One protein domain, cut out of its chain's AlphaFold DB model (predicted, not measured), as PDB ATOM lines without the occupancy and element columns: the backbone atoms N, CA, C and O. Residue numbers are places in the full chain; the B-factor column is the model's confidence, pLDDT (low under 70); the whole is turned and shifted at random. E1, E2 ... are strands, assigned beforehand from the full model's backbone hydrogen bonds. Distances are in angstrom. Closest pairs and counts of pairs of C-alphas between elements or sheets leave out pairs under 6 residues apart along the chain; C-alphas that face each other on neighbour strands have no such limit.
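AT A GLANCE: This is residues 46 to 95 of the 208 residues of an uncharacterized protein of uncultured archaeon (UniProt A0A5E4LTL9). There is little regular structure: two hairpins, E3-E4 and E1-E2, lie toward opposite ends of a rod, joined by the long link of residues 58 to 71. The printed part has 50 residues, 14 in four strands, E1 to E4 in order, and no named helix: all strand. It is only just loose, close to extended: radius of gyration of the C-alphas 14.4 A, spans 45 by 19 by 14 A.

HOW THE PARTS SIT: The E3-E4 hairpin, residues 72 to 74 and 80 to 84, is antiparallel at 136 degrees; N 73 and O 81 are 2.9 A apart, within hydrogen-bond range. Residues 89 to 90 pair antiparallel with 83 to 84 of E4. The E1-E2 hairpin, residues 48 to 50 and 55 to 57, is antiparallel at 132 degrees, N 48 and O 57 within range at 2.8 A. E1 and E2 are apart from E3 and E4.

IN THESE COORDINATES: E4, 12.7 A long, ends at C-alpha 84 (42.186, 25.069, -12.049); E1 begins at C-alpha 48 (51.338, 43.285, -12.649).

THE WHOLE: The printed part has no cut; no printed residue is under 70 in pLDDT.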
ATOM      1  N   GLY A  46      52.615  50.098 -15.003       87.44
ATOM      2  CA  GLY A  46      51.480  49.275 -15.391       87.44
ATOM      3  C   GLY A  46      51.708  47.770 -15.350       87.44
ATOM      4  O   GLY A  46      50.851  47.016 -15.812       87.44
ATOM      5  N   TYR A  47      52.854  47.319 -14.838       89.69
ATOM      6  CA  TYR A  47      53.161  45.900 -14.747       89.69
ATOM      7  C   TYR A  47      52.530  45.276 -13.506       89.69
ATOM      8  O   TYR A  47      52.703  45.773 -12.401       89.69
ATOM      9  N   ASN A  48      51.858  44.147 -13.698       89.44
ATOM     10  CA  ASN A  48      51.338  43.285 -12.649       89.44
ATOM     11  C   ASN A  48      51.994  41.908 -12.770       89.44
ATOM     12  O   ASN A  48      52.151  41.384 -13.879       89.44
ATOM     13  N   TRP A  49      52.385  41.319 -11.643       89.88
ATOM     14  CA  TRP A  49      52.920  39.963 -11.627       89.88
ATOM     15  C   TRP A  49      51.835  38.945 -11.991       89.88
ATOM     16  O   TRP A  49      50.749  38.942 -11.413       89.88
ATOM     17  N   CYS A  50      52.135  38.065 -12.944       88.88
ATOM     18  CA  CYS A  50      51.285  36.934 -13.289       88.88
ATOM     19  C   CYS A  50      51.972  35.635 -12.872       88.88
ATOM     20  O   CYS A  50      52.914  35.194 -13.535       88.88
ATOM     21  N   ASP A  51      51.468  35.005 -11.809       84.50
ATOM     22  CA  ASP A  51      52.043  33.772 -11.260       84.50
ATOM     23  C   ASP A  51      52.043  32.632 -12.288       84.50
ATOM     24  O   ASP A  51      53.032  31.932 -12.469       84.50
ATOM     25  N   ALA A  52      50.986  32.528 -13.089       80.81
ATOM     26  CA  ALA A  52      50.877  31.480 -14.096       80.81
ATOM     27  C   ALA A  52      51.929  31.544 -15.215       80.81
ATOM     28  O   ALA A  52      52.278  30.525 -15.803       80.81
ATOM     29  N   LYS A  53      52.413  32.747 -15.546       82.88
ATOM     30  CA  LYS A  53      53.422  32.956 -16.597       82.88
ATOM     31  C   LYS A  53      54.804  33.288 -16.023       82.88
ATOM     32  O   LYS A  53      55.728  33.482 -16.808       82.88
ATOM     33  N   GLN A  54      54.921  33.394 -14.694       85.94
ATOM     34  CA  GLN A  54      56.118  33.841 -13.971       85.94
ATOM     35  C   GLN A  54      56.748  35.097 -14.605       85.94
ATOM     36  O   GLN A  54      57.965  35.189 -14.777       85.94
ATOM     37  N   LYS A  55      55.907  36.059 -15.016       89.12
ATOM     38  CA  LYS A  55      56.354  37.298 -15.667       89.12
ATOM     39  C   LYS A  55      55.498  38.501 -15.286       89.12
ATOM     40  O   LYS A  55      54.295  38.382 -15.048       89.12
ATOM     41  N   CYS A  56      56.121  39.675 -15.308       91.88
ATOM     42  CA  CYS A  56      55.442  40.957 -15.204       91.88
ATOM     43  C   CYS A  56      54.716  41.261 -16.518       91.88
ATOM     44  O   CYS A  56      55.353  41.410 -17.561       91.88
ATOM     45  N   ILE A  57      53.390  41.362 -16.476       91.88
ATOM     46  CA  ILE A  57      52.557  41.664 -17.644       91.88
ATOM     47  C   ILE A  57      51.851  43.000 -17.481       91.88
ATOM     48  O   ILE A  57      51.560  43.419 -16.365       91.88
ATOM     49  N   ARG A  58      51.510  43.647 -18.593       91.62
ATOM     50  CA  ARG A  58      50.559  44.761 -18.597       91.62
ATOM     51  C   ARG A  58      49.175  44.177 -18.889       91.62
ATOM     52  O   ARG A  58      48.994  43.670 -19.995       91.62
ATOM     53  N   PRO A  59      48.210  44.220 -17.949       88.69
ATOM     54  CA  PRO A  59      46.916  43.542 -18.106       88.69
ATOM     55  C   PRO A  59      46.122  43.931 -19.362       88.69
ATOM     56  O   PRO A  59      45.267  43.176 -19.812       88.69
ATOM     57  N   TRP A  60      46.392  45.112 -19.923       87.44
ATOM     58  CA  TRP A  60      45.761  45.617 -21.147       87.44
ATOM     59  C   TRP A  60      46.476  45.215 -22.446       87.44
ATOM     60  O   TRP A  60      45.922  45.425 -23.519       87.44
ATOM     61  N   GLU A  61      47.688  44.659 -22.375       89.25
ATOM     62  CA  GLU A  61      48.411  44.108 -23.535       89.25
ATOM     63  C   GLU A  61      48.322  42.582 -23.556       89.25
ATOM     64  O   GLU A  61      48.109  41.975 -24.603       89.25
ATOM     65  N   GLU A  62      48.444  41.956 -22.384       85.69
ATOM     66  CA  GLU A  62      48.349  40.515 -22.222       85.69
ATOM     67  C   GLU A  62      47.499  40.146 -21.007       85.69
ATOM     68  O   GLU A  62      47.651  40.699 -19.920       85.69
ATOM     69  N   ASN A  63      46.660  39.126 -21.171       85.31
ATOM     70  CA  ASN A  63      45.856  38.569 -20.093       85.31
ATOM     71  C   ASN A  63      46.652  37.511 -19.293       85.31
ATOM     72  O   ASN A  63      47.419  36.722 -19.864       85.31
ATOM     73  N   CYS A  64      46.424  37.455 -17.978       83.69
ATOM     74  CA  CYS A  64      46.926  36.405 -17.080       83.69
ATOM     75  C   CYS A  64      46.006  35.167 -17.067       83.69
ATOM     76  O   CYS A  64      45.965  34.418 -16.096       83.69
ATOM     77  N   THR A  65      45.224  34.945 -18.127       80.31
ATOM     78  CA  THR A  65      44.408  33.732 -18.224       80.31
ATOM     79  C   THR A  65      45.288  32.549 -18.581       80.31
ATOM     80  O   THR A  65      46.050  32.581 -19.552       80.31
ATOM     81  N   VAL A  66      45.175  31.514 -17.760       82.38
ATOM     82  CA  VAL A  66      45.824  30.226 -17.956       82.38
ATOM     83  C   VAL A  66      44.868  29.365 -18.747       82.38
ATOM     84  O   VAL A  66      43.739  29.139 -18.317       82.38
ATOM     85  N   MET A  67      45.312  28.901 -19.907       81.62
ATOM     86  CA  MET A  67      44.590  27.868 -20.629       81.62
ATOM     87  C   MET A  67      45.068  26.532 -20.073       81.62
ATOM     88  O   MET A  67      46.191  26.108 -20.351       81.62
ATOM     89  N   CYS A  68      44.256  25.919 -19.217       88.81
ATOM     90  CA  CYS A  68      44.526  24.573 -18.737       88.81
ATOM     91  C   CYS A  68      43.947  23.543 -19.716       88.81
ATOM     92  O   CYS A  68      42.984  23.852 -20.416       88.81
ATOM     93  N   PRO A  69      44.525  22.332 -19.790       89.50
ATOM     94  CA  PRO A  69      43.906  21.233 -20.518       89.50
ATOM     95  C   PRO A  69      42.505  20.926 -19.973       89.50
ATOM     96  O   PRO A  69      42.293  20.964 -18.759       89.50
ATOM     97  N   ASP A  70      41.578  20.585 -20.869       89.06
ATOM     98  CA  ASP A  70      40.186  20.244 -20.538       89.06
ATOM     99  C   ASP A  70      40.027  18.763 -20.126       89.06
ATOM    100  O   ASP A  70      39.073  18.085 -20.510       89.06
ATOM    101  N   ASP A  71      40.985  18.221 -19.367       93.19
ATOM    102  CA  ASP A  71      40.877  16.885 -18.785       93.19
ATOM    103  C   ASP A  71      40.101  16.910 -17.464       93.19
ATOM    104  O   ASP A  71      40.162  17.855 -16.673       93.19
ATOM    105  N   ALA A  72      39.363  15.828 -17.218       92.69
ATOM    106  CA  ALA A  72      38.514  15.686 -16.049       92.69
ATOM    107  C   ALA A  72      38.969  14.510 -15.180       92.69
ATOM    108  O   ALA A  72      39.195  13.400 -15.669       92.69
ATOM    109  N   ARG A  73      39.077  14.746 -13.873       92.19
ATOM    110  CA  ARG A  73      39.296  13.705 -12.867       92.19
ATOM    111  C   ARG A  73      37.959  13.346 -12.238       92.19
ATOM    112  O   ARG A  73      37.271  14.221 -11.721       92.19
ATOM    113  N   VAL A  74      37.616  12.061 -12.263       91.19
ATOM    114  CA  VAL A  74      36.396  11.549 -11.629       91.19
ATOM    115  C   VAL A  74      36.609  11.446 -10.117       91.19
ATOM    116  O   VAL A  74      37.618  10.902  -9.660       91.19
ATOM    117  N   CYS A  75      35.669  11.990  -9.353       88.00
ATOM    118  CA  CYS A  75      35.624  11.907  -7.899       88.00
ATOM    119  C   CYS A  75      34.855  10.647  -7.442       88.00
ATOM    120  O   CYS A  75      34.138  10.038  -8.240       88.00
ATOM    121  N   PRO A  76      34.990  10.214  -6.171       82.31
ATOM    122  CA  PRO A  76      34.317   9.010  -5.660       82.31
ATOM    123  C   PRO A  76      32.786   9.025  -5.789       82.31
ATOM    124  O   PRO A  76      32.155   7.975  -5.839       82.31
ATOM    125  N   ASP A  77      32.193  10.212  -5.867       74.69
ATOM    126  CA  ASP A  77      30.766  10.447  -6.070       74.69
ATOM    127  C   ASP A  77      30.304  10.376  -7.530       74.69
ATOM    128  O   ASP A  77      29.110  10.475  -7.799       74.69
ATOM    129  N   GLY A  78      31.230  10.207  -8.476       81.00
ATOM    130  CA  GLY A  78      30.944  10.203  -9.909       81.00
ATOM    131  C   GLY A  78      30.902  11.591 -10.556       81.00
ATOM    132  O   GLY A  78      30.794  11.665 -11.780       81.00
ATOM    133  N   SER A  79      31.034  12.683  -9.790       83.88
ATOM    134  CA  SER A  79      31.285  14.010 -10.365       83.88
ATOM    135  C   SER A  79      32.675  14.090 -11.002       83.88
ATOM    136  O   SER A  79      33.554  13.257 -10.760       83.88
ATOM    137  N   ALA A  80      32.876  15.097 -11.850       88.62
ATOM    138  CA  ALA A  80      34.119  15.307 -12.569       88.62
ATOM    139  C   ALA A  80      34.664  16.711 -12.285       88.62
ATOM    140  O   ALA A  80      33.951  17.704 -12.433       88.62
ATOM    141  N   VAL A  81      35.931  16.791 -11.885       92.00
ATOM    142  CA  VAL A  81      36.624  18.054 -11.606       92.00
ATOM    143  C   VAL A  81      37.694  18.323 -12.658       92.00
ATOM    144  O   VAL A  81      38.455  17.427 -13.028       92.00
ATOM    145  N   GLY A  82      37.754  19.567 -13.132       92.12
ATOM    146  CA  GLY A  82      38.769  20.034 -14.074       92.12
ATOM    147  C   GLY A  82      40.026  20.563 -13.383       92.12
ATOM    148  O   GLY A  82      40.107  20.679 -12.152       92.12
ATOM    149  N   ARG A  83      41.024  20.911 -14.194       92.00
ATOM    150  CA  ARG A  83      42.211  21.639 -13.739       92.00
ATOM    151  C   ARG A  83      41.879  23.106 -13.505       92.00
ATOM    152  O   ARG A  83      41.200  23.733 -14.307       92.00
ATOM    153  N   THR A  84      42.381  23.662 -12.411       89.12
ATOM    154  CA  THR A  84      42.186  25.069 -12.049       89.12
ATOM    155  C   THR A  84      43.471  25.668 -11.476       89.12
ATOM    156  O   THR A  84      44.371  24.953 -11.025       89.12
ATOM    157  N   GLY A  85      43.561  26.999 -11.508       84.12
ATOM    158  CA  GLY A  85      44.663  27.760 -10.916       84.12
ATOM    159  C   GLY A  85      45.894  27.945 -11.819       84.12
ATOM    160  O   GLY A  85      45.912  27.489 -12.962       84.12
ATOM    161  N   PRO A  86      46.941  28.621 -11.307       82.25
ATOM    162  CA  PRO A  86      48.133  28.988 -12.078       82.25
ATOM    163  C   PRO A  86      48.983  27.788 -12.514       82.25
ATOM    164  O   PRO A  86      49.662  27.860 -13.531       82.25
ATOM    165  N   ASN A  87      48.902  26.676 -11.775       84.56
ATOM    166  CA  ASN A  87      49.667  25.451 -12.026       84.56
ATOM    167  C   ASN A  87      48.842  24.336 -12.699       84.56
ATOM    168  O   ASN A  87      49.316  23.205 -12.793       84.56
ATOM    169  N   CYS A  88      47.607  24.614 -13.136       88.50
ATOM    170  CA  CYS A  88      46.705  23.634 -13.757       88.50
ATOM    171  C   CYS A  88      46.615  22.298 -12.991       88.50
ATOM    172  O   CYS A  88      46.723  21.206 -13.562       88.50
ATOM    173  N   THR A  89      46.416  22.376 -11.678       91.25
ATOM    174  CA  THR A  89      46.179  21.209 -10.822       91.25
ATOM    175  C   THR A  89      44.690  20.895 -10.771       91.25
ATOM    176  O   THR A  89      43.869  21.808 -10.839       91.25
ATOM    177  N   PHE A  90      44.315  19.621 -10.637       93.06
ATOM    178  CA  PHE A  90      42.908  19.270 -10.432       93.06
ATOM    179  C   PHE A  90      42.357  19.972  -9.194       93.06
ATOM    180  O   PHE A  90      42.988  19.942  -8.136       93.06
ATOM    181  N   ALA A  91      41.168  20.560  -9.326       90.69
ATOM    182  CA  ALA A  91      40.443  21.046  -8.165       90.69
ATOM    183  C   ALA A  91      40.227  19.890  -7.161       90.69
ATOM    184  O   ALA A  91      40.098  18.720  -7.569       90.69
ATOM    185  N   PRO A  92      40.228  20.176  -5.849       89.31
ATOM    186  CA  PRO A  92      39.857  19.181  -4.854       89.31
ATOM    187  C   PRO A  92      38.427  18.692  -5.118       89.31
ATOM    188  O   PRO A  92      37.580  19.450  -5.590       89.31
ATOM    189  N   CYS A  93      38.171  17.414  -4.829       86.00
ATOM    190  CA  CYS A  93      36.796  16.919  -4.822       86.00
ATOM    191  C   CYS A  93      36.044  17.596  -3.665       86.00
ATOM    192  O   CYS A  93      36.686  17.925  -2.660       86.00
ATOM    193  N   PRO A  94      34.722  17.805  -3.776       78.88
ATOM    194  CA  PRO A  94      33.948  18.312  -2.656       78.88
ATOM    195  C   PRO A  94      34.085  17.373  -1.450       78.88
ATOM    196  O   PRO A  94      34.107  16.150  -1.590       78.88
ATOM    197  N   ASP A  95      34.238  17.956  -0.264       76.94
ATOM    198  CA  ASP A  95      34.370  17.201   0.980       76.94
ATOM    199  C   ASP A  95      32.978  16.874   1.540       76.94
ATOM    200  O   ASP A  95      32.264  17.742   2.043       76.94
TER     201      ASP A  95